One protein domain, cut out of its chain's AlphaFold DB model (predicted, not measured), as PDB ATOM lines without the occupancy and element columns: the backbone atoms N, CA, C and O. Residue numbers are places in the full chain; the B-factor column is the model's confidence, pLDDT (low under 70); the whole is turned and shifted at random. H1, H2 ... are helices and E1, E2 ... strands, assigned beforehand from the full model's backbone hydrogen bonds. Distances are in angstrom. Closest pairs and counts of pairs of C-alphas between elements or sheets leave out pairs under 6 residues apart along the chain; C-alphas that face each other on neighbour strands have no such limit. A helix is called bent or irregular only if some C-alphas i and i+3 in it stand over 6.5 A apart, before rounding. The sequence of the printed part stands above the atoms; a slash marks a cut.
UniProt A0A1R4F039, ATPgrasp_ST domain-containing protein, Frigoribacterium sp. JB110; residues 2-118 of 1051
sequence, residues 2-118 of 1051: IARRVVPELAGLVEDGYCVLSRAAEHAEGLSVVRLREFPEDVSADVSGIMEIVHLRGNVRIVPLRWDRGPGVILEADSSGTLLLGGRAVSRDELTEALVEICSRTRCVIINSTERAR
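This is residues 2 to 118 of the 1051 residues of the protein "ATPgrasp_ST domain-containing protein" of Frigoribacterium sp. JB110 (UniProt A0A1R4F039). A strongly curled sheet of six strands, like part of a barrel, has two helices, H3 and H4, packed on one face and set crosswise to each other. The short helices H1 and H2 lie off the sheet at one end, where residues 5 to 10 stick out, and the small helix H5 follows the last strand. The 117 printed residues run H1 H2 E1 E2 H3 E3 E4 E5 H4 E6 H5; the sheet's order is E2 E1 E6 E3 E4 E5, antiparallel throughout. The class is mixed, helices and strands; the whole is compact, with a radius of gyration of the C-alphas of 13.8 A and spans of 41 by 34 by 31 A.

Find C-alpha 2 at (39.000, 8.026, 58.004), where H1, residues 2 to 6, begins. H2 follows at residues 8 to 13 and is irregular, C-alphas 9 and 12 being 7.1 A apart. Next come E1, residues 19 to 23, and E2, residues 31 to 35. H3 starts at C-alpha 47, (33.652, 25.178, 42.458), and runs 15.4 A to residue 57. E3, residues 59 to 64, is 16.9 A long; E4 is residues 73 to 77 and E5 residues 83 to 85. H4, residues 92 to 105, runs 20.9 A. E6 is residues 108 to 112, and H5, residues 113 to 117, ends at C-alpha 117, (54.495, 24.091, 54.704).

Look first at the hairpin E1 and E2, where N 32 and O 22 are 2.8 A apart. E1 and E6 are antiparallel neighbours, with N 21 and O 108 within hydrogen-bond range at 2.8 A, and E6 and E3 are antiparallel neighbours too, with N 109 and O 63 within hydrogen-bond range at 2.8 A. E3, E4 and E5 form a meander, each strand the antiparallel neighbour of the one before, with N 60 and O 75 at 2.8 A and N 84 and O 76 at 2.8 A. H3 and H4 are on the same face, making two layers, helices on one face of a sheet. The closest C-alphas of H3 and E4 are those of His 55 and Ala 77, 5.8 A; of H4 and E1, those of Arg 23 and Cys 103, 5.0 A. H4 touches H3 with residues 92 to 96 alone, about perpendicular at 78 degrees, Val 47 and Thr 96 having the closest C-alphas, 6.5 A. H5 is on the sheet at a height of 7.9 A, only just over E3, on which 3 of its 5 C-alphas fall. H1 and H2 touch only at the corner, closest at the C-alphas of Arg 4 and Ala 11, 4.6 A, and are not on the sheet. Every O i to N i+4 pair is within hydrogen-bond range in H1 and H3; H4 has 9 of 10, H2 0 of 2 with 2 of 3 O i to N i+3 pairs, and H5 0 of 1 with 1 of 2.

The two C-alphas farthest apart are those of Val 7 and Ser 80, 42.7 A. The printed part has no cut, and its one long link, E2 to H3, has 11 residues. The mean pLDDT of the printed part is 76.4; 31 residues are under 70, among them 2 to 8, 24 to 30, 66 to 71 and 113 to 118.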
ATOM      1  N   ILE A   2      39.675   9.256  57.484       55.56
ATOM      2  CA  ILE A   2      39.000   8.026  58.004       55.56
ATOM      3  C   ILE A   2      39.549   7.575  59.370       55.56
ATOM      4  O   ILE A   2      38.768   7.218  60.245       55.56
ATOM      5  N   ALA A   3      40.869   7.627  59.571       58.97
ATOM      6  CA  ALA A   3      41.487   7.228  60.834       58.97
ATOM      7  C   ALA A   3      41.035   8.072  62.038       58.97
ATOM      8  O   ALA A   3      40.752   7.484  63.074       58.97
ATOM      9  N   ARG A   4      40.837   9.396  61.881       61.25
ATOM     10  CA  ARG A   4      40.289  10.266  62.945       61.25
ATOM     11  C   ARG A   4      38.935   9.770  63.473       61.25
ATOM     12  O   ARG A   4      38.599  10.026  64.617       61.25
ATOM     13  N   ARG A   5      38.150   9.084  62.627       58.44
ATOM     14  CA  ARG A   5      36.787   8.619  62.946       58.44
ATOM     15  C   ARG A   5      36.708   7.170  63.417       58.44
ATOM     16  O   ARG A   5      35.686   6.757  63.940       58.44
ATOM     17  N   VAL A   6      37.755   6.381  63.178       57.12
ATOM     18  CA  VAL A   6      37.894   5.038  63.768       57.12
ATOM     19  C   VAL A   6      38.624   5.129  65.108       57.12
ATOM     20  O   VAL A   6      38.437   4.262  65.945       57.12
ATOM     21  N   VAL A   7      39.444   6.167  65.304       67.38
ATOM     22  CA  VAL A   7      40.239   6.378  66.514       67.38
ATOM     23  C   VAL A   7      40.254   7.876  66.861       67.38
ATOM     24  O   VAL A   7      41.090   8.615  66.330       67.38
ATOM     25  N   PRO A   8      39.324   8.351  67.716       65.88
ATOM     26  CA  PRO A   8      39.189   9.770  68.065       65.88
ATOM     27  C   PRO A   8      40.460  10.393  68.647       65.88
ATOM     28  O   PRO A   8      40.765  11.547  68.370       65.88
ATOM     29  N   GLU A   9      41.258   9.617  69.379       70.88
ATOM     30  CA  GLU A   9      42.528  10.072  69.958       70.88
ATOM     31  C   GLU A   9      43.587  10.451  68.897       70.88
ATOM     32  O   GLU A   9      44.526  11.186  69.195       70.88
ATOM     33  N   LEU A  10      43.430  10.016  67.636       70.81
ATOM     34  CA  LEU A  10      44.265  10.473  66.514       70.81
ATOM     35  C   LEU A  10      43.749  11.766  65.861       70.81
ATOM     36  O   LEU A  10      44.371  12.240  64.909       70.81
ATOM     37  N   ALA A  11      42.626  12.338  66.313       67.06
ATOM     38  CA  ALA A  11      42.029  13.525  65.703       67.06
ATOM     39  C   ALA A  11      43.002  14.711  65.694       67.06
ATOM     40  O   ALA A  11      43.421  15.130  64.614       67.06
ATOM     41  N   GLY A  12      43.440  15.168  66.870       67.31
ATOM     42  CA  GLY A  12      44.346  16.317  67.019       67.31
ATOM     43  C   GLY A  12      45.753  16.132  66.434       67.31
ATOM     44  O   GLY A  12      46.523  17.086  66.391       67.31
ATOM     45  N   LEU A  13      46.098  14.927  65.967       71.00
ATOM     46  CA  LEU A  13      47.391  14.627  65.344       71.00
ATOM     47  C   LEU A  13      47.357  14.692  63.811       71.00
ATOM     48  O   LEU A  13      48.415  14.744  63.197       71.00
ATOM     49  N   VAL A  14      46.183  14.649  63.179       71.88
ATOM     50  CA  VAL A  14      46.032  14.618  61.712       71.88
ATOM     51  C   VAL A  14      45.597  15.993  61.209       71.88
ATOM     52  O   VAL A  14      44.704  16.583  61.806       71.88
ATOM     53  N   GLU A  15      46.174  16.461  60.099       69.69
ATOM     54  CA  GLU A  15      45.797  17.722  59.432       69.69
ATOM     55  C   GLU A  15      44.297  17.750  59.068       69.69
ATOM     56  O   GLU A  15      43.722  16.745  58.618       69.69
ATOM     57  N   ASP A  16      43.659  18.899  59.292       70.25
ATOM     58  CA  ASP A  16      42.277  19.148  58.895       70.25
ATOM     59  C   ASP A  16      42.162  19.458  57.397       70.25
ATOM     60  O   ASP A  16      43.142  19.697  56.692       70.25
ATOM     61  N   GLY A  17      40.942  19.395  56.872       78.88
ATOM     62  CA  GLY A  17      40.687  19.694  55.468       78.88
ATOM     63  C   GLY A  17      39.350  20.378  55.280       78.88
ATOM     64  O   GLY A  17      38.419  20.154  56.050       78.88
ATOM     65  N   TYR A  18      39.259  21.159  54.208       85.06
ATOM     66  CA  TYR A  18      38.048  21.839  53.776       85.06
ATOM     67  C   TYR A  18      37.114  20.855  53.068       85.06
ATOM     68  O   TYR A  18      36.001  20.609  53.513       85.06
ATOM     69  N   CYS A  19      37.550  20.215  51.981       84.81
ATOM     70  CA  CYS A  19      36.685  19.294  51.239       84.81
ATOM     71  C   CYS A  19      37.444  18.172  50.537       84.81
ATOM     72  O   CYS A  19      38.592  18.338  50.121       84.81
ATOM     73  N   VAL A  20      36.773  17.040  50.317       83.88
ATOM     74  CA  VAL A  20      37.262  15.977  49.428       83.88
ATOM     75  C   VAL A  20      36.741  16.214  48.023       83.88
ATOM     76  O   VAL A  20      35.533  16.224  47.802       83.88
ATOM     77  N   LEU A  21      37.653  16.309  47.063       85.75
ATOM     78  CA  LEU A  21      37.323  16.381  45.648       85.75
ATOM     79  C   LEU A  21      37.361  14.987  45.022       85.75
ATOM     80  O   LEU A  21      38.277  14.179  45.251       85.75
ATOM     81  N   SER A  22      36.369  14.689  44.193       79.62
ATOM     82  CA  SER A  22      36.383  13.506  43.340       79.62
ATOM     83  C   SER A  22      35.650  13.755  42.029       79.62
ATOM     84  O   SER A  22      34.710  14.541  41.978       79.62
ATOM     85  N   ARG A  23      36.075  13.091  40.946       75.06
ATOM     86  CA  ARG A  23      35.447  13.294  39.640       75.06
ATOM     87  C   ARG A  23      34.078  12.622  39.611       75.06
ATOM     88  O   ARG A  23      34.004  11.390  39.606       75.06
ATOM     89  N   ALA A  24      33.037  13.432  39.498       64.94
ATOM     90  CA  ALA A  24      31.653  13.015  39.361       64.94
ATOM     91  C   ALA A  24      31.092  13.707  38.116       64.94
ATOM     92  O   ALA A  24      30.602  14.828  38.169       64.94
ATOM     93  N   ALA A  25      31.173  13.020  36.974       43.59
ATOM     94  CA  ALA A  25      30.822  13.537  35.643       43.59
ATOM     95  C   ALA A  25      29.300  13.706  35.430       43.59
ATOM     96  O   ALA A  25      28.812  13.691  34.304       43.59
ATOM     97  N   GLU A  26      28.572  13.728  36.535       41.75
ATOM     98  CA  GLU A  26      27.132  13.748  36.691       41.75
ATOM     99  C   GLU A  26      26.667  15.002  37.450       41.75
ATOM    100  O   GLU A  26      25.483  15.314  37.396       41.75
ATOM    101  N   HIS A  27      27.585  15.728  38.100       53.16
ATOM    102  CA  HIS A  27      27.376  17.117  38.511       53.16
ATOM    103  C   HIS A  27      27.579  18.042  37.304       53.16
ATOM    104  O   HIS A  27      28.358  17.706  36.406       53.16
ATOM    105  N   ALA A  28      26.948  19.221  37.318       54.41
ATOM    106  CA  ALA A  28      27.086  20.236  36.266       54.41
ATOM    107  C   ALA A  28      28.557  20.590  35.956       54.41
ATOM    108  O   ALA A  28      28.918  20.813  34.807       54.41
ATOM    109  N   GLU A  29      29.416  20.543  36.977       69.00
ATOM    110  CA  GLU A  29      30.842  20.896  36.922       69.00
ATOM    111  C   GLU A  29      31.776  19.678  36.790       69.00
ATOM    112  O   GLU A  29      32.995  19.794  36.868       69.00
ATOM    113  N   GLY A  30      31.232  18.465  36.654       68.44
ATOM    114  CA  GLY A  30      32.024  17.231  36.569       68.44
ATOM    115  C   GLY A  30      32.748  16.807  37.863       68.44
ATOM    116  O   GLY A  30      33.525  15.839  37.853       68.44
ATOM    117  N   LEU A  31      32.475  17.488  38.978       75.94
ATOM    118  CA  LEU A  31      33.107  17.323  40.288       75.94
ATOM    119  C   LEU A  31      32.081  17.062  41.389       75.94
ATOM    120  O   LEU A  31      31.001  17.635  41.400       75.94
ATOM    121  N   SER A  32      32.465  16.227  42.349       77.81
ATOM    122  CA  SER A  32      31.800  16.098  43.643       77.81
ATOM    123  C   SER A  32      32.726  16.686  44.705       77.81
ATOM    124  O   SER A  32      33.850  16.198  44.889       77.81
ATOM    125  N   VAL A  33      32.235  17.732  45.370       83.50
ATOM    126  CA  VAL A  33      32.866  18.414  46.503       83.50
ATOM    127  C   VAL A  33      32.181  17.923  47.776       83.50
ATOM    128  O   VAL A  33      30.992  18.140  47.987       83.50
ATOM    129  N   VAL A  34      32.917  17.204  48.617       78.19
ATOM    130  CA  VAL A  34      32.396  16.659  49.877       78.19
ATOM    131  C   VAL A  34      32.932  17.506  51.025       78.19
ATOM    132  O   VAL A  34      34.120  17.399  51.335       78.19
ATOM    133  N   ARG A  35      32.073  18.332  51.642       81.88
ATOM    134  CA  ARG A  35      32.417  19.157  52.814       81.88
ATOM    135  C   ARG A  35      33.019  18.299  53.941       81.88
ATOM    136  O   ARG A  35      32.503  17.223  54.256       81.88
ATOM    137  N   LEU A  36      34.100  18.784  54.539       77.56
ATOM    138  CA  LEU A  36      34.713  18.290  55.777       77.56
ATOM    139  C   LEU A  36      34.547  19.361  56.875       77.56
ATOM    140  O   LEU A  36      33.850  20.346  56.656       77.56
ATOM    141  N   ARG A  37      35.150  19.156  58.053       73.31
ATOM    142  CA  ARG A  37      34.930  19.990  59.249       73.31
ATOM    143  C   ARG A  37      35.270  21.475  59.066       73.31
ATOM    144  O   ARG A  37      34.536  22.297  59.587       73.31
ATOM    145  N   GLU A  38      36.323  21.811  58.322       79.00
ATOM    146  CA  GLU A  38      36.737  23.213  58.120       79.00
ATOM    147  C   GLU A  38      36.001  23.917  56.967       79.00
ATOM    148  O   GLU A  38      36.294  25.075  56.669       79.00
ATOM    149  N   PHE A  39      35.085  23.238  56.263       82.06
ATOM    150  CA  PHE A  39      34.286  23.878  55.214       82.06
ATOM    151  C   PHE A  39      33.221  24.778  55.860       82.06
ATOM    152  O   PHE A  39      32.396  24.239  56.601       82.06
ATOM    153  N   PRO A  40      33.182  26.092  55.572       82.69
ATOM    154  CA  PRO A  40      32.147  26.969  56.116       82.69
ATOM    155  C   PRO A  40      30.744  26.500  55.697       82.69
ATOM    156  O   PRO A  40      30.542  26.051  54.566       82.69
ATOM    157  N   GLU A  41      29.776  26.528  56.610       75.69
ATOM    158  CA  GLU A  41      28.455  25.928  56.364       75.69
ATOM    159  C   GLU A  41      27.602  26.727  55.366       75.69
ATOM    160  O   GLU A  41      26.817  26.139  54.608       75.69
ATOM    161  N   ASP A  42      27.820  28.038  55.346       81.44
ATOM    162  CA  ASP A  42      27.236  29.072  54.490       81.44
ATOM    163  C   ASP A  42      27.766  29.051  53.045       81.44
ATOM    164  O   ASP A  42      27.035  29.389  52.114       81.44
ATOM    165  N   VAL A  43      28.990  28.567  52.830       85.00
ATOM    166  CA  VAL A  43      29.654  28.522  51.515       85.00
ATOM    167  C   VAL A  43      29.190  27.325  50.667       85.00
ATOM    168  O   VAL A  43      29.083  26.199  51.157       85.00
ATOM    169  N   SER A  44      28.939  27.502  49.365       83.31
ATOM    170  CA  SER A  44      28.404  26.441  48.484       83.31
ATOM    171  C   SER A  44      29.332  25.216  48.320       83.31
ATOM    172  O   SER A  44      30.555  25.303  48.350       83.31
ATOM    173  N   ALA A  45      28.762  24.017  48.144       83.38
ATOM    174  CA  ALA A  45      29.527  22.768  47.979       83.38
ATOM    175  C   ALA A  45      29.867  22.467  46.500       83.38
ATOM    176  O   ALA A  45      29.562  21.388  45.984       83.38
ATOM    177  N   ASP A  46      30.479  23.430  45.816       85.31
ATOM    178  CA  ASP A  46      30.789  23.418  44.378       85.31
ATOM    179  C   ASP A  46      32.115  24.154  44.080       85.31
ATOM    180  O   ASP A  46      32.876  24.470  45.001       85.31
ATOM    181  N   VAL A  47      32.449  24.400  42.805       87.75
ATOM    182  CA  VAL A  47      33.652  25.178  42.458       87.75
ATOM    183  C   VAL A  47      33.553  26.627  42.944       87.75
ATOM    184  O   VAL A  47      34.564  27.152  43.402       87.75
ATOM    185  N   SER A  48      32.372  27.258  42.928       88.06
ATOM    186  CA  SER A  48      32.200  28.629  43.441       88.06
ATOM    187  C   SER A  48      32.577  28.731  44.922       88.06
ATOM    188  O   SER A  48      33.328  29.625  45.297       88.06
ATOM    189  N   GLY A  49      32.152  27.782  45.756       88.56
ATOM    190  CA  GLY A  49      32.496  27.798  47.178       88.56
ATOM    191  C   GLY A  49      33.957  27.440  47.460       88.56
ATOM    192  O   GLY A  49      34.556  27.944  48.408       88.56
ATOM    193  N   ILE A  50      34.601  26.648  46.593       90.94
ATOM    194  CA  ILE A  50      36.067  26.491  46.629       90.94
ATOM    195  C   ILE A  50      36.752  27.836  46.348       90.94
ATOM    196  O   ILE A  50      37.721  28.166  47.029       90.94
ATOM    197  N   MET A  51      36.259  28.614  45.377       91.62
ATOM    198  CA  MET A  51      36.773  29.961  45.103       91.62
ATOM    199  C   MET A  51      36.582  30.874  46.319       91.62
ATOM    200  O   MET A  51      37.519  31.559  46.713       91.62
ATOM    201  N   GLU A  52      35.410  30.860  46.950       90.81
ATOM    202  CA  GLU A  52      35.106  31.668  48.138       90.81
ATOM    203  C   GLU A  52      36.022  31.341  49.328       90.81
ATOM    204  O   GLU A  52      36.616  32.248  49.910       90.81
ATOM    205  N   ILE A  53      36.268  30.057  49.617       89.81
ATOM    206  CA  ILE A  53      37.241  29.636  50.644       89.81
ATOM    207  C   ILE A  53      38.642  30.186  50.347       89.81
ATOM    208  O   ILE A  53      39.349  30.581  51.274       89.81
ATOM    209  N   VAL A  54      39.059  30.241  49.078       90.69
ATOM    210  CA  VAL A  54      40.367  30.807  48.706       90.69
ATOM    211  C   VAL A  54      40.417  32.308  48.983       90.69
ATOM    212  O   VAL A  54      41.410  32.767  49.538       90.69
ATOM    213  N   HIS A  55      39.357  33.061  48.682       88.81
ATOM    214  CA  HIS A  55      39.289  34.490  49.010       88.81
ATOM    215  C   HIS A  55      39.297  34.726  50.530       88.81
ATOM    216  O   HIS A  55      40.052  35.564  51.015       88.81
ATOM    217  N   LEU A  56      38.530  33.941  51.295       85.25
ATOM    218  CA  LEU A  56      38.456  34.037  52.760       85.25
ATOM    219  C   LEU A  56      39.766  33.655  53.471       85.25
ATOM    220  O   LEU A  56      40.027  34.119  54.581       85.25
ATOM    221  N   ARG A  57      40.577  32.772  52.876       84.75
ATOM    222  CA  ARG A  57      41.819  32.247  53.478       84.75
ATOM    223  C   ARG A  57      43.099  32.763  52.813       84.75
ATOM    224  O   ARG A  57      44.189  32.394  53.245       84.75
ATOM    225  N   GLY A  58      42.990  33.565  51.756       84.25
ATOM    226  CA  GLY A  58      44.089  33.984  50.878       84.25
ATOM    227  C   GLY A  58      44.623  32.856  49.984       84.25
ATOM    228  O   GLY A  58      44.781  33.039  48.779       84.25
ATOM    229  N   ASN A  59      44.892  31.670  50.543       86.12
ATOM    230  CA  ASN A  59      45.319  30.502  49.775       86.12
ATOM    231  C   ASN A  59      44.903  29.155  50.392       86.12
ATOM    232  O   ASN A  59      44.786  28.991  51.606       86.12
ATOM    233  N   VAL A  60      44.743  28.152  49.526       87.94
ATOM    234  CA  VAL A  60      44.566  26.737  49.889       87.94
ATOM    235  C   VAL A  60      45.489  25.845  49.059       87.94
ATOM    236  O   VAL A  60      46.008  26.238  48.012       87.94
ATOM    237  N   ARG A  61      45.653  24.585  49.471       86.00
ATOM    238  CA  ARG A  61      46.404  23.582  48.707       86.00
ATOM    239  C   ARG A  61      45.537  22.371  48.371       86.00
ATOM    240  O   ARG A  61      44.966  21.726  49.247       86.00
ATOM    241  N   ILE A  62      45.477  22.031  47.088       84.75
ATOM    242  CA  ILE A  62      44.772  20.859  46.557       84.75
ATOM    243  C   ILE A  62      45.766  19.696  46.510       84.75
ATOM    244  O   ILE A  62      46.652  19.660  45.652       84.75
ATOM    245  N   VAL A  63      45.637  18.734  47.426       78.81
ATOM    246  CA  VAL A  63      46.574  17.603  47.565       78.81
ATOM    247  C   VAL A  63      45.919  16.270  47.196       78.81
ATOM    248  O   VAL A  63      44.715  16.092  47.392       78.81
ATOM    249  N   PRO A  64      46.670  15.284  46.674       74.88
ATOM    250  CA  PRO A  64      46.120  13.953  46.444       74.88
ATOM    251  C   PRO A  64      45.805  13.269  47.783       74.88
ATOM    252  O   PRO A  64      46.619  13.291  48.699       74.88
ATOM    253  N   LEU A  65      44.667  12.564  47.872       73.00
ATOM    254  CA  LEU A  65      44.234  11.834  49.083       73.00
ATOM    255  C   LEU A  65      45.251  10.767  49.547       73.00
ATOM    256  O   LEU A  65      45.197  10.285  50.672       73.00
ATOM    257  N   ARG A  66      46.163  10.375  48.655       66.88
ATOM    258  CA  ARG A  66      47.411   9.690  48.986       66.88
ATOM    259  C   ARG A  66      48.533  10.712  48.895       66.88
ATOM    260  O   ARG A  66      48.901  11.095  47.784       66.88
ATOM    261  N   TRP A  67      49.057  11.120  50.046       68.38
ATOM    262  CA  TRP A  67      50.049  12.191  50.170       68.38
ATOM    263  C   TRP A  67      51.313  11.957  49.326       68.38
ATOM    264  O   TRP A  67      51.955  12.919  48.912       68.38
ATOM    265  N   ASP A  68      51.641  10.688  49.052       62.94
ATOM    266  CA  ASP A  68      52.813  10.194  48.325       62.94
ATOM    267  C   ASP A  68      52.736  10.314  46.791       62.94
ATOM    268  O   ASP A  68      53.583   9.771  46.082       62.94
ATOM    269  N   ARG A  69      51.727  11.021  46.267       66.56
ATOM    270  CA  ARG A  69      51.464  11.183  44.822       66.56
ATOM    271  C   ARG A  69      51.714  12.585  44.263       66.56
ATOM    272  O   ARG A  69      51.381  12.839  43.105       66.56
ATOM    273  N   GLY A  70      52.249  13.490  45.075       66.44
ATOM    274  CA  GLY A  70      52.564  14.861  44.682       66.44
ATOM    275  C   GLY A  70      52.533  15.830  45.869       66.44
ATOM    276  O   GLY A  70      51.863  15.552  46.873       66.44
ATOM    277  N   PRO A  71      53.202  16.992  45.759       64.94
ATOM    278  CA  PRO A  71      53.078  18.064  46.746       64.94
ATOM    279  C   PRO A  71      51.660  18.667  46.746       64.94
ATOM    280  O   PRO A  71      51.235  19.243  47.746       64.94
ATOM    281  N   GLY A  72      50.901  18.457  45.665       74.38
ATOM    282  CA  GLY A  72      49.652  19.150  45.384       74.38
ATOM    283  C   GLY A  72      49.907  20.426  44.586       74.38
ATOM    284  O   GLY A  72      51.021  20.664  44.122       74.38
ATOM    285  N   VAL A  73      48.872  21.241  44.430       77.06
ATOM    286  CA  VAL A  73      48.946  22.554  43.778       77.06
ATOM    287  C   VAL A  73      48.335  23.606  44.703       77.06
ATOM    288  O   VAL A  73      47.350  23.321  45.386       77.06
ATOM    289  N   ILE A  74      48.955  24.784  44.781       83.25
ATOM    290  CA  ILE A  74      48.408  25.933  45.517       83.25
ATOM    291  C   ILE A  74      47.335  26.586  44.641       83.25
ATOM    292  O   ILE A  74      47.525  26.715  43.431       83.25
ATOM    293  N   LEU A  75      46.223  26.968  45.254       88.50
ATOM    294  CA  LEU A  75      45.211  27.841  44.681       88.50
ATOM    295  C   LEU A  75      45.097  29.051  45.612       88.50
ATOM    296  O   LEU A  75      44.766  28.892  46.786       88.50
ATOM    297  N   GLU A  76      45.428  30.231  45.109       90.88
ATOM    298  CA  GLU A  76      45.544  31.471  45.886       90.88
ATOM    299  C   GLU A  76      44.797  32.618  45.206       90.88
ATOM    300  O   GLU A  76      44.621  32.593  43.990       90.88
ATOM    301  N   ALA A  77      44.342  33.595  45.985       89.88
ATOM    302  CA  ALA A  77      43.821  34.860  45.486       89.88
ATOM    303  C   ALA A  77      44.933  35.914  45.570       89.88
ATOM    304  O   ALA A  77      45.567  36.063  46.617       89.88
ATOM    305  N   ASP A  78      45.181  36.636  44.478       86.19
ATOM    306  CA  ASP A  78      46.076  37.794  44.508       86.19
ATOM    307  C   ASP A  78      45.396  39.031  45.128       86.19
ATOM    308  O   ASP A  78      44.222  39.010  45.505       86.19
ATOM    309  N   SER A  79      46.130  40.141  45.232       80.25
ATOM    310  CA  SER A  79      45.628  41.397  45.807       80.25
ATOM    311  C   SER A  79      44.478  42.051  45.025       80.25
ATOM    312  O   SER A  79      43.879  42.998  45.531       80.25
ATOM    313  N   SER A  80      44.153  41.566  43.821       81.62
ATOM    314  CA  SER A  80      42.985  41.982  43.032       81.62
ATOM    315  C   SER A  80      41.774  41.052  43.192       81.62
ATOM    316  O   SER A  80      40.713  41.339  42.641       81.62
ATOM    317  N   GLY A  81      41.919  39.936  43.920       80.94
ATOM    318  CA  GLY A  81      40.930  38.856  43.959       80.94
ATOM    319  C   GLY A  81      40.982  37.930  42.735       80.94
ATOM    320  O   GLY A  81      40.058  37.154  42.506       80.94
ATOM    321  N   THR A  82      42.044  37.980  41.924       87.69
ATOM    322  CA  THR A  82      42.207  37.035  40.811       87.69
ATOM    323  C   THR A  82      42.782  35.723  41.337       87.69
ATOM    324  O   THR A  82      43.776  35.709  42.062       87.69
ATOM    325  N   LEU A  83      42.170  34.596  40.958       89.94
ATOM    326  CA  LEU A  83      42.634  33.278  41.381       89.94
ATOM    327  C   LEU A  83      43.808  32.777  40.543       89.94
ATOM    328  O   LEU A  83      43.716  32.665  39.318       89.94
ATOM    329  N   LEU A  84      44.878  32.383  41.227       86.62
ATOM    330  CA  LEU A  84      46.079  31.790  40.660       86.62
ATOM    331  C   LEU A  84      46.150  30.299  41.035       86.62
ATOM    332  O   LEU A  84      46.255  29.940  42.208       86.62
ATOM    333  N   LEU A  85      46.135  29.407  40.041       85.00
ATOM    334  CA  LEU A  85      46.378  27.974  40.228       85.00
ATOM    335  C   LEU A  85      47.849  27.668  39.920       85.00
ATOM    336  O   LEU A  85      48.251  27.589  38.756       85.00
ATOM    337  N   GLY A  86      48.659  27.498  40.963       75.50
ATOM    338  CA  GLY A  86      50.108  27.314  40.844       75.50
ATOM    339  C   GLY A  86      50.807  28.525  40.218       75.50
ATOM    340  O   GLY A  86      51.612  28.349  39.305       75.50
ATOM    341  N   GLY A  87      50.447  29.740  40.651       76.75
ATOM    342  CA  GLY A  87      50.993  31.005  40.143       76.75
ATOM    343  C   GLY A  87      50.455  31.459  38.777       76.75
ATOM    344  O   GLY A  87      50.907  32.471  38.249       76.75
ATOM    345  N   ARG A  88      49.498  30.737  38.176       81.00
ATOM    346  CA  ARG A  88      48.859  31.111  36.902       81.00
ATOM    347  C   ARG A  88      47.406  31.523  37.125       81.00
ATOM    348  O   ARG A  88      46.625  30.700  37.591       81.00
ATOM    349  N   ALA A  89      47.032  32.720  36.675       84.44
ATOM    350  CA  ALA A  89      45.636  33.153  36.622       84.44
ATOM    351  C   ALA A  89      44.741  32.144  35.875       84.44
ATOM    352  O   ALA A  89      45.101  31.660  34.792       84.44
ATOM    353  N   VAL A  90      43.590  31.825  36.470       83.62
ATOM    354  CA  VAL A  90      42.582  30.908  35.923       83.62
ATOM    355  C   VAL A  90      41.184  31.505  36.032       83.62
ATOM    356  O   VAL A  90      40.816  32.075  37.058       83.62
ATOM    357  N   SER A  91      40.371  31.334  34.988       86.62
ATOM    358  CA  SER A  91      38.927  31.564  35.101       86.62
ATOM    359  C   SER A  91      38.247  30.463  35.933       86.62
ATOM    360  O   SER A  91      38.811  29.390  36.154       86.62
ATOM    361  N   ARG A  92      36.992  30.693  36.340       88.19
ATOM    362  CA  ARG A  92      36.131  29.679  36.979       88.19
ATOM    363  C   ARG A  92      36.045  28.384  36.160       88.19
ATOM    364  O   ARG A  92      36.114  27.289  36.720       88.19
ATOM    365  N   ASP A  93      35.937  28.503  34.840       80.81
ATOM    366  CA  ASP A  93      35.811  27.355  33.937       80.81
ATOM    367  C   ASP A  93      37.156  26.636  33.752       80.81
ATOM    368  O   ASP A  93      37.208  25.410  33.837       80.81
ATOM    369  N   GLU A  94      38.267  27.373  33.607       82.25
ATOM    370  CA  GLU A  94      39.618  26.785  33.575       82.25
ATOM    371  C   GLU A  94      39.953  26.062  34.892       82.25
ATOM    372  O   GLU A  94      40.540  24.976  34.873       82.25
ATOM    373  N   LEU A  95      39.552  26.627  36.039       85.88
ATOM    374  CA  LEU A  95      39.675  25.992  37.350       85.88
ATOM    375  C   LEU A  95      38.824  24.717  37.427       85.88
ATOM    376  O   LEU A  95      39.315  23.681  37.879       85.88
ATOM    377  N   THR A  96      37.583  24.761  36.939       85.69
ATOM    378  CA  THR A  96      36.687  23.596  36.882       85.69
ATOM    379  C   THR A  96      37.301  22.468  36.049       85.69
ATOM    380  O   THR A  96      37.439  21.344  36.541       85.69
ATOM    381  N   GLU A  97      37.763  22.755  34.827       80.75
ATOM    382  CA  GLU A  97      38.444  21.774  33.970       80.75
ATOM    383  C   GLU A  97      39.705  21.197  34.633       80.75
ATOM    384  O   GLU A  97      39.913  19.975  34.624       80.75
ATOM    385  N   ALA A  98      40.529  22.050  35.254       80.38
ATOM    386  CA  ALA A  98      41.730  21.627  35.969       80.38
ATOM    387  C   ALA A  98      41.391  20.658  37.110       80.38
ATOM    388  O   ALA A  98      41.972  19.571  37.202       80.38
ATOM    389  N   LEU A  99      40.421  21.012  37.957       84.81
ATOM    390  CA  LEU A  99      39.972  20.182  39.071       84.81
ATOM    391  C   LEU A  99      39.379  18.848  38.579       84.81
ATOM    392  O   LEU A  99      39.689  17.802  39.163       84.81
ATOM    393  N   VAL A 100      38.599  18.840  37.489       77.19
ATOM    394  CA  VAL A 100      38.057  17.619  36.854       77.19
ATOM    395  C   VAL A 100      39.172  16.676  36.397       77.19
ATOM    396  O   VAL A 100      39.091  15.468  36.660       77.19
ATOM    397  N   GLU A 101      40.211  17.187  35.726       76.31
ATOM    398  CA  GLU A 101      41.322  16.358  35.240       76.31
ATOM    399  C   GLU A 101      42.223  15.868  36.379       76.31
ATOM    400  O   GLU A 101      42.585  14.690  36.417       76.31
ATOM    401  N   ILE A 102      42.516  16.716  37.366       75.75
ATOM    402  CA  ILE A 102      43.211  16.316  38.600       75.75
ATOM    403  C   ILE A 102      42.462  15.148  39.266       75.75
ATOM    404  O   ILE A 102      43.038  14.086  39.543       75.75
ATOM    405  N   CYS A 103      41.147  15.301  39.431       78.06
ATOM    406  CA  CYS A 103      40.290  14.304  40.060       78.06
ATOM    407  C   CYS A 103      40.038  13.055  39.192       78.06
ATOM    408  O   CYS A 103      39.515  12.050  39.692       78.06
ATOM    409  N   SER A 104      40.402  13.075  37.904       68.62
ATOM    410  CA  SER A 104      40.252  11.936  36.986       68.62
ATOM    411  C   SER A 104      41.213  10.788  37.323       68.62
ATOM    412  O   SER A 104      40.891   9.613  37.103       68.62
ATOM    413  N   ARG A 105      42.370  11.120  37.914       67.25
ATOM    414  CA  ARG A 105      43.478  10.190  38.197       67.25
ATOM    415  C   ARG A 105      43.510   9.725  39.654       67.25
ATOM    416  O   ARG A 105      43.842   8.569  39.937       67.25
ATOM    417  N   THR A 106      43.157  10.603  40.587       71.25
ATOM    418  CA  THR A 106      43.111  10.329  42.029       71.25
ATOM    419  C   THR A 106      42.044  11.194  42.692       71.25
ATOM    420  O   THR A 106      41.690  12.236  42.166       71.25
ATOM    421  N   ARG A 107      41.534  10.788  43.858       81.31
ATOM    422  CA  ARG A 107      40.800  11.732  44.715       81.31
ATOM    423  C   ARG A 107      41.782  12.730  45.311       81.31
ATOM    424  O   ARG A 107      42.920  12.337  45.601       81.31
ATOM    425  N   CYS A 108      41.309  13.940  45.561       82.81
ATOM    426  CA  CYS A 108      42.064  14.994  46.224       82.81
ATOM    427  C   CYS A 108      41.335  15.474  47.482       82.81
ATOM    428  O   CYS A 108      40.164  15.159  47.690       82.81
ATOM    429  N   VAL A 109      42.040  16.207  48.329       83.75
ATOM    430  CA  VAL A 109      41.493  16.949  49.465       83.75
ATOM    431  C   VAL A 109      42.065  18.364  49.413       83.75
ATOM    432  O   VAL A 109      43.220  18.540  49.022       83.75
ATOM    433  N   ILE A 110      41.245  19.362  49.730       86.75
ATOM    434  CA  ILE A 110      41.694  20.745  49.912       86.75
ATOM    435  C   ILE A 110      42.023  20.941  51.390       86.75
ATOM    436  O   ILE A 110      41.219  20.584  52.251       86.75
ATOM    437  N   ILE A 111      43.200  21.493  51.658       83.12
ATOM    438  CA  ILE A 111      43.758  21.773  52.988       83.12
ATOM    439  C   ILE A 111      44.314  23.205  53.022       83.12
ATOM    440  O   ILE A 111      44.441  23.848  51.976       83.12
ATOM    441  N   ASN A 112      44.678  23.703  54.200       78.25
ATOM    442  CA  ASN A 112      45.357  24.990  54.347       78.25
ATOM    443  C   ASN A 112      46.783  24.927  53.751       78.25
ATOM    444  O   ASN A 112      47.520  23.964  53.970       78.25
ATOM    445  N   SER A 113      47.201  25.935  52.978       69.44
ATOM    446  CA  SER A 113      48.535  25.940  52.347       69.44
ATOM    447  C   SER A 113      49.669  26.097  53.355       69.44
ATOM    448  O   SER A 113      50.754  25.542  53.153       69.44
ATOM    449  N   THR A 114      49.422  26.879  54.410       56.50
ATOM    450  CA  THR A 114      50.433  27.268  55.402       56.50
ATOM    451  C   THR A 114      50.812  26.108  56.320       56.50
ATOM    452  O   THR A 114      51.991  25.932  56.626       56.50
ATOM    453  N   GLU A 115      49.853  25.256  56.683       52.81
ATOM    454  CA  GLU A 115      50.051  24.170  57.650       52.81
ATOM    455  C   GLU A 115      50.905  23.028  57.094       52.81
ATOM    456  O   GLU A 115      51.841  22.587  57.755       52.81
ATOM    457  N   ARG A 116      50.706  22.615  55.837       50.97
ATOM    458  CA  ARG A 116      51.585  21.612  55.209       50.97
ATOM    459  C   ARG A 116      52.987  22.144  54.876       50.97
ATOM    460  O   ARG A 116      53.892  21.351  54.631       50.97
ATOM    461  N   ALA A 117      53.173  23.466  54.823       46.06
ATOM    462  CA  ALA A 117      54.495  24.091  54.704       46.06
ATOM    463  C   ALA A 117      55.209  24.223  56.063       46.06
ATOM    464  O   ALA A 117      56.435  24.184  56.108       46.06
ATOM    465  N   ARG A 118      54.445  24.333  57.157       48.88
ATOM    466  CA  ARG A 118      54.906  24.382  58.552       48.88
ATOM    467  C   ARG A 118      54.248  23.259  59.352       48.88
ATOM    468  O   ARG A 118      53.421  23.513  60.229       48.88
TER     469      ARG A 118